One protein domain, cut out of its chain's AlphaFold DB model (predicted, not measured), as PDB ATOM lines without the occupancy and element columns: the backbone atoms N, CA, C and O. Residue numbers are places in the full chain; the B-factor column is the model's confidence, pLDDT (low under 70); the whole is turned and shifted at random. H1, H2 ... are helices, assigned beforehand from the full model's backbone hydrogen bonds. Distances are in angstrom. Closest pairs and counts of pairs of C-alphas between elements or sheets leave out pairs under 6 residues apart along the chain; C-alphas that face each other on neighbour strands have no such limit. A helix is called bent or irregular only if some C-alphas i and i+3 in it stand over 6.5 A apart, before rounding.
ATOM      1  N   ASN A  14     -34.405  17.639  -1.724       88.56
ATOM      2  CA  ASN A  14     -35.270  17.263  -0.611       88.56
ATOM      3  C   ASN A  14     -36.716  17.089  -1.070       88.56
ATOM      4  O   ASN A  14     -37.357  16.128  -0.658       88.56
ATOM      5  N   ALA A  15     -37.207  17.922  -1.991       89.81
ATOM      6  CA  ALA A  15     -38.538  17.752  -2.576       89.81
ATOM      7  C   ALA A  15     -38.646  16.469  -3.424       89.81
ATOM      8  O   ALA A  15     -39.683  15.805  -3.430       89.81
ATOM      9  N   VAL A  16     -37.572  16.077  -4.127       94.06
ATOM     10  CA  VAL A  16     -37.526  14.785  -4.842       94.06
ATOM     11  C   VAL A  16     -37.602  13.621  -3.859       94.06
ATOM     12  O   VAL A  16     -38.366  12.678  -4.079       94.06
ATOM     13  N   LEU A  17     -36.821  13.685  -2.781       94.81
ATOM     14  CA  LEU A  17     -36.770  12.635  -1.772       94.81
ATOM     15  C   LEU A  17     -38.077  12.539  -0.976       94.81
ATOM     16  O   LEU A  17     -38.582  11.437  -0.773       94.81
ATOM     17  N   GLU A  18     -38.660  13.672  -0.590       95.88
ATOM     18  CA  GLU A  18     -39.966  13.745   0.065       95.88
ATOM     19  C   GLU A  18     -41.037  13.061  -0.786       95.88
ATOM     20  O   GLU A  18     -41.751  12.182  -0.300       95.88
ATOM     21  N   ARG A  19     -41.098  13.389  -2.085       96.00
ATOM     22  CA  ARG A  19     -42.044  12.755  -3.009       96.00
ATOM     23  C   ARG A  19     -41.833  11.244  -3.086       96.00
ATOM     24  O   ARG A  19     -42.805  10.498  -3.026       96.00
ATOM     25  N   ALA A  20     -40.586  10.785  -3.180       97.12
ATOM     26  CA  ALA A  20     -40.280   9.357  -3.217       97.12
ATOM     27  C   ALA A  20     -40.733   8.630  -1.935       97.12
ATOM     28  O   ALA A  20     -41.311   7.548  -2.025       97.12
ATOM     29  N   LEU A  21     -40.529   9.237  -0.759       98.19
ATOM     30  CA  LEU A  21     -40.971   8.695   0.533       98.19
ATOM     31  C   LEU A  21     -42.501   8.633   0.644       98.19
ATOM     32  O   LEU A  21     -43.041   7.643   1.135       98.19
ATOM     33  N   ILE A  22     -43.201   9.663   0.164       97.88
ATOM     34  CA  ILE A  22     -44.670   9.691   0.121       97.88
ATOM     35  C   ILE A  22     -45.198   8.573  -0.781       97.88
ATOM     36  O   ILE A  22     -46.079   7.813  -0.378       97.88
ATOM     37  N   GLU A  23     -44.659   8.443  -1.994       97.81
ATOM     38  CA  GLU A  23     -45.095   7.405  -2.925       97.81
ATOM     39  C   GLU A  23     -44.811   5.991  -2.401       97.81
ATOM     40  O   GLU A  23     -45.639   5.097  -2.580       97.81
ATOM     41  N   ASP A  24     -43.660   5.776  -1.759       98.25
ATOM     42  CA  ASP A  24     -43.318   4.498  -1.129       98.25
ATOM     43  C   ASP A  24     -44.295   4.149   0.001       98.25
ATOM     44  O   ASP A  24     -44.851   3.050   0.024       98.25
ATOM     45  N   GLU A  38     -59.394   8.068  -6.763       96.00
ATOM     46  CA  GLU A  38     -60.466   7.064  -6.771       96.00
ATOM     47  C   GLU A  38     -60.912   6.676  -5.348       96.00
ATOM     48  O   GLU A  38     -61.968   6.066  -5.171       96.00
ATOM     49  N   LEU A  39     -60.130   7.032  -4.320       95.50
ATOM     50  CA  LEU A  39     -60.466   6.747  -2.927       95.50
ATOM     51  C   LEU A  39     -61.555   7.691  -2.395       95.50
ATOM     52  O   LEU A  39     -61.614   8.862  -2.784       95.50
ATOM     53  N   PRO A  40     -62.364   7.230  -1.420       97.75
ATOM     54  CA  PRO A  40     -63.204   8.113  -0.624       97.75
ATOM     55  C   PRO A  40     -62.383   9.269  -0.051       97.75
ATOM     56  O   PRO A  40     -61.281   9.065   0.459       97.75
ATOM     57  N   GLU A  41     -62.930  10.480  -0.099       96.88
ATOM     58  CA  GLU A  41     -62.203  11.709   0.240       96.88
ATOM     59  C   GLU A  41     -61.563  11.663   1.639       96.88
ATOM     60  O   GLU A  41     -60.409  12.054   1.814       96.88
ATOM     61  N   ASP A  42     -62.278  11.118   2.625       97.38
ATOM     62  CA  ASP A  42     -61.764  10.935   3.984       97.38
ATOM     63  C   ASP A  42     -60.595   9.957   4.050       97.38
ATOM     64  O   ASP A  42     -59.643  10.180   4.798       97.38
ATOM     65  N   GLN A  43     -60.651   8.879   3.269       96.81
ATOM     66  CA  GLN A  43     -59.574   7.899   3.204       96.81
ATOM     67  C   GLN A  43     -58.349   8.494   2.509       96.81
ATOM     68  O   GLN A  43     -57.239   8.344   3.019       96.81
ATOM     69  N   ARG A  44     -58.554   9.221   1.404       97.06
ATOM     70  CA  ARG A  44     -57.487   9.927   0.688       97.06
ATOM     71  C   ARG A  44     -56.779  10.928   1.598       97.06
ATOM     72  O   ARG A  44     -55.569  10.838   1.756       97.06
ATOM     73  N   ARG A  45     -57.530  11.816   2.262       97.19
ATOM     74  CA  ARG A  45     -56.964  12.830   3.171       97.19
ATOM     75  C   ARG A  45     -56.144  12.218   4.302       97.19
ATOM     76  O   ARG A  45     -55.083  12.735   4.636       97.19
ATOM     77  N   ARG A  46     -56.642  11.135   4.909       97.56
ATOM     78  CA  ARG A  46     -55.914  10.428   5.974       97.56
ATOM     79  C   ARG A  46     -54.609   9.851   5.445       97.56
ATOM     80  O   ARG A  46     -53.567  10.096   6.038       97.56
ATOM     81  N   LEU A  47     -54.662   9.165   4.305       97.38
ATOM     82  CA  LEU A  47     -53.483   8.564   3.695       97.38
ATOM     83  C   LEU A  47     -52.440   9.615   3.288       97.38
ATOM     84  O   LEU A  47     -51.262   9.424   3.561       97.38
ATOM     85  N   GLU A  48     -52.862  10.730   2.691       96.06
ATOM     86  CA  GLU A  48     -51.978  11.849   2.328       96.06
ATOM     87  C   GLU A  48     -51.327  12.480   3.568       96.06
ATOM     88  O   GLU A  48     -50.118  12.722   3.582       96.06
ATOM     89  N   SER A  49     -52.106  12.696   4.632       98.12
ATOM     90  CA  SER A  49     -51.603  13.225   5.903       98.12
ATOM     91  C   SER A  49     -50.594  12.278   6.558       98.12
ATOM     92  O   SER A  49     -49.545  12.723   7.028       98.12
ATOM     93  N   ASP A  50     -50.888  10.979   6.591       98.44
ATOM     94  CA  ASP A  50     -49.995   9.975   7.169       98.44
ATOM     95  C   ASP A  50     -48.713   9.823   6.336       98.44
ATOM     96  O   ASP A  50     -47.620   9.764   6.904       98.44
ATOM     97  N   ALA A  51     -48.820   9.864   5.003       98.19
ATOM     98  CA  ALA A  51     -47.678   9.818   4.093       98.19
ATOM     99  C   ALA A  51     -46.762  11.035   4.261       98.19
ATOM    100  O   ALA A  51     -45.545  10.887   4.371       98.19
ATOM    101  N   SER A  52     -47.339  12.238   4.339       97.88
ATOM    102  CA  SER A  52     -46.584  13.473   4.575       97.88
ATOM    103  C   SER A  52     -45.885  13.447   5.936       97.88
ATOM    104  O   SER A  52     -44.687  13.722   6.030       97.88
ATOM    105  N   ARG A  53     -46.586  13.014   6.994       98.56
ATOM    106  CA  ARG A  53     -45.989  12.853   8.328       98.56
ATOM    107  C   ARG A  53     -44.850  11.834   8.326       98.56
ATOM    108  O   ARG A  53     -43.833  12.058   8.984       98.56
ATOM    109  N   HIS A  54     -45.012  10.725   7.607       98.31
ATOM    110  CA  HIS A  54     -43.970   9.718   7.449       98.31
ATOM    111  C   HIS A  54     -42.735  10.300   6.750       98.31
ATOM    112  O   HIS A  54     -41.628  10.176   7.273       98.31
ATOM    113  N   ALA A  55     -42.918  10.977   5.616       98.00
ATOM    114  CA  ALA A  55     -41.822  11.565   4.852       98.00
ATOM    115  C   ALA A  55     -41.036  12.601   5.670       98.00
ATOM    116  O   ALA A  55     -39.811  12.513   5.747       98.00
ATOM    117  N   ALA A  56     -41.730  13.500   6.374       97.00
ATOM    118  CA  ALA A  56     -41.099  14.487   7.248       97.00
ATOM    119  C   ALA A  56     -40.259  13.832   8.361       97.00
ATOM    120  O   ALA A  56     -39.125  14.240   8.613       97.00
ATOM    121  N   ALA A  57     -40.780  12.779   9.001       98.00
ATOM    122  CA  ALA A  57     -40.041  12.053  10.033       98.00
ATOM    123  C   ALA A  57     -38.775  11.377   9.475       98.00
ATOM    124  O   ALA A  57     -37.724  11.406  10.114       98.00
ATOM    125  N   ARG A  58     -38.861  10.795   8.272       98.12
ATOM    126  CA  ARG A  58     -37.726  10.136   7.609       98.12
ATOM    127  C   ARG A  58     -36.656  11.128   7.168       98.12
ATOM    128  O   ARG A  58     -35.477  10.838   7.353       98.12
ATOM    129  N   LEU A  59     -37.045  12.289   6.643       96.69
ATOM    130  CA  LEU A  59     -36.107  13.359   6.296       96.69
ATOM    131  C   LEU A  59     -35.369  13.876   7.532       96.69
ATOM    132  O   LEU A  59     -34.141  13.894   7.534       96.69
ATOM    133  N   ALA A  60     -36.092  14.175   8.614       96.69
ATOM    134  CA  ALA A  60     -35.483  14.620   9.868       96.69
ATOM    135  C   ALA A  60     -34.488  13.586  10.431       96.69
ATOM    136  O   ALA A  60     -33.413  13.935  10.920       96.69
ATOM    137  N   GLU A  61     -34.815  12.294  10.335       97.44
ATOM    138  CA  GLU A  61     -33.909  11.216  10.735       97.44
ATOM    139  C   GLU A  61     -32.639  11.171   9.869       97.44
ATOM    140  O   GLU A  61     -31.536  10.985  10.390       97.44
ATOM    141  N   MET A  62     -32.776  11.330   8.551       95.31
ATOM    142  CA  MET A  62     -31.642  11.348   7.623       95.31
ATOM    143  C   MET A  62     -30.737  12.557   7.861       95.31
ATOM    144  O   MET A  62     -29.519  12.391   7.909       95.31
ATOM    145  N   GLU A  63     -31.311  13.740   8.074       94.69
ATOM    146  CA  GLU A  63     -30.573  14.959   8.414       94.69
ATOM    147  C   GLU A  63     -29.801  14.796   9.724       94.69
ATOM    148  O   GLU A  63     -28.597  15.053   9.764       94.69
ATOM    149  N   ALA A  64     -30.444  14.277  10.774       95.56
ATOM    150  CA  ALA A  64     -29.783  14.021  12.052       95.56
ATOM    151  C   ALA A  64     -28.600  13.048  11.907       95.56
ATOM    152  O   ALA A  64     -27.530  13.272  12.473       95.56
ATOM    153  N   ARG A  65     -28.758  11.983  11.109       95.62
ATOM    154  CA  ARG A  65     -27.672  11.030  10.822       95.62
ATOM    155  C   ARG A  65     -26.546  11.665  10.009       95.62
ATOM    156  O   ARG A  65     -25.382  11.391  10.289       95.62
ATOM    157  N   ALA A  66     -26.873  12.493   9.019       92.56
ATOM    158  CA  ALA A  66     -25.883  13.187   8.202       92.56
ATOM    159  C   ALA A  66     -25.055  14.167   9.045       92.56
ATOM    160  O   ALA A  66     -23.827  14.153   8.959       92.56
ATOM    161  N   LEU A  67     -25.716  14.947   9.907       92.38
ATOM    162  CA  LEU A  67     -25.060  15.840  10.864       92.38
ATOM    163  C   LEU A  67     -24.146  15.060  11.811       92.38
ATOM    164  O   LEU A  67     -22.977  15.401  11.942       92.38
ATOM    165  N   TYR A  68     -24.636  13.959  12.384       93.06
ATOM    166  CA  TYR A  68     -23.841  13.111  13.272       93.06
ATOM    167  C   TYR A  68     -22.582  12.549  12.591       93.06
ATOM    168  O   TYR A  68     -21.485  12.600  13.145       93.06
ATOM    169  N   VAL A  69     -22.709  12.040  11.361       94.19
ATOM    170  CA  VAL A  69     -21.560  11.557  10.578       94.19
ATOM    171  C   VAL A  69     -20.579  12.695  10.286       94.19
ATOM    172  O   VAL A  69     -19.367  12.500  10.379       94.19
ATOM    173  N   HIS A  70     -21.081  13.889   9.970       90.12
ATOM    174  CA  HIS A  70     -20.238  15.054   9.733       90.12
ATOM    175  C   HIS A  70     -19.460  15.466  10.991       90.12
ATOM    176  O   HIS A  70     -18.253  15.686  10.906       90.12
ATOM    177  N   GLU A  71     -20.104  15.482  12.162       90.69
ATOM    178  CA  GLU A  71     -19.454  15.748  13.454       90.69
ATOM    179  C   GLU A  71     -18.345  14.732  13.763       90.69
ATOM    180  O   GLU A  71     -17.253  15.117  14.185       90.69
ATOM    181  N   LEU A  72     -18.574  13.440  13.498       89.62
ATOM    182  CA  LEU A  72     -17.560  12.397  13.699       89.62
ATOM    183  C   LEU A  72     -16.328  12.577  12.802       89.62
ATOM    184  O   LEU A  72     -15.212  12.262  13.220       89.62
ATOM    185  N   HIS A  73     -16.510  13.062  11.573       82.12
ATOM    186  CA  HIS A  73     -15.413  13.277  10.625       82.12
ATOM    187  C   HIS A  73     -14.748  14.657  10.745       82.12
ATOM    188  O   HIS A  73     -13.601  14.795  10.322       82.12
TER     189      HIS A  73
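AT A GLANCE: This is residues 14 to 24 and 38 to 73 of the 76 residues of an uncharacterized protein of Acidobacteria bacterium 13_1_40CM_65_14 (UniProt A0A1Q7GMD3). One long, straight helix, H2, makes the whole length of this rod, and a much shorter helix, H1, packs slantwise across one side of it near the middle. Both ends of H2 stick out beyond H1, residues 41 to 46 at one end and residues 60 to 73 at the other. The printed part has 47 residues with two named helices, H1 then H2 along the chain, and no named strand; its class is all helix. It is only just loose, close to extended, with a radius of gyration of the C-alphas of 14.2 A and spans of 49 by 16 by 13 A.

HOW THE PARTS SIT: H2, residues 41 to 73, touches H1, residues 14 to 24, with its residues 48 to 59 alone. There are 15 pairs of C-alphas within 8 A between the two helices. The closest C-alphas are those of Ile 22 and Ala 51, 5.0 A apart. The centres of H1 and H2 are 9.3 A apart. Their lines stand at a steep tilt of 52 degrees, and they run opposite ways. In H1 and H2 every O i to N i+4 pair is within hydrogen-bond range.

IN THESE COORDINATES: H2 has 33 residues, from C-alpha 41 at (-62.203, 11.709, 0.240) to C-alpha 73 at (-15.413, 13.277, 10.625), and measures 48.0 A from first to last C-alpha. H1 has 11 residues and measures 15.1 A; its C-alpha 14 is at (-35.270, 17.263, -0.611). Neither helix is bent.

THE WHOLE: The two C-alphas farthest apart are those of Pro 40 and His 73, at 49.4 A. The link from H1 to H2 runs across the cut: residues 25 to 37 are not printed, and C-alphas 24 and 38 are 18.2 A apart. The mean pLDDT of the printed part is 95.6, and no printed residue is under 70.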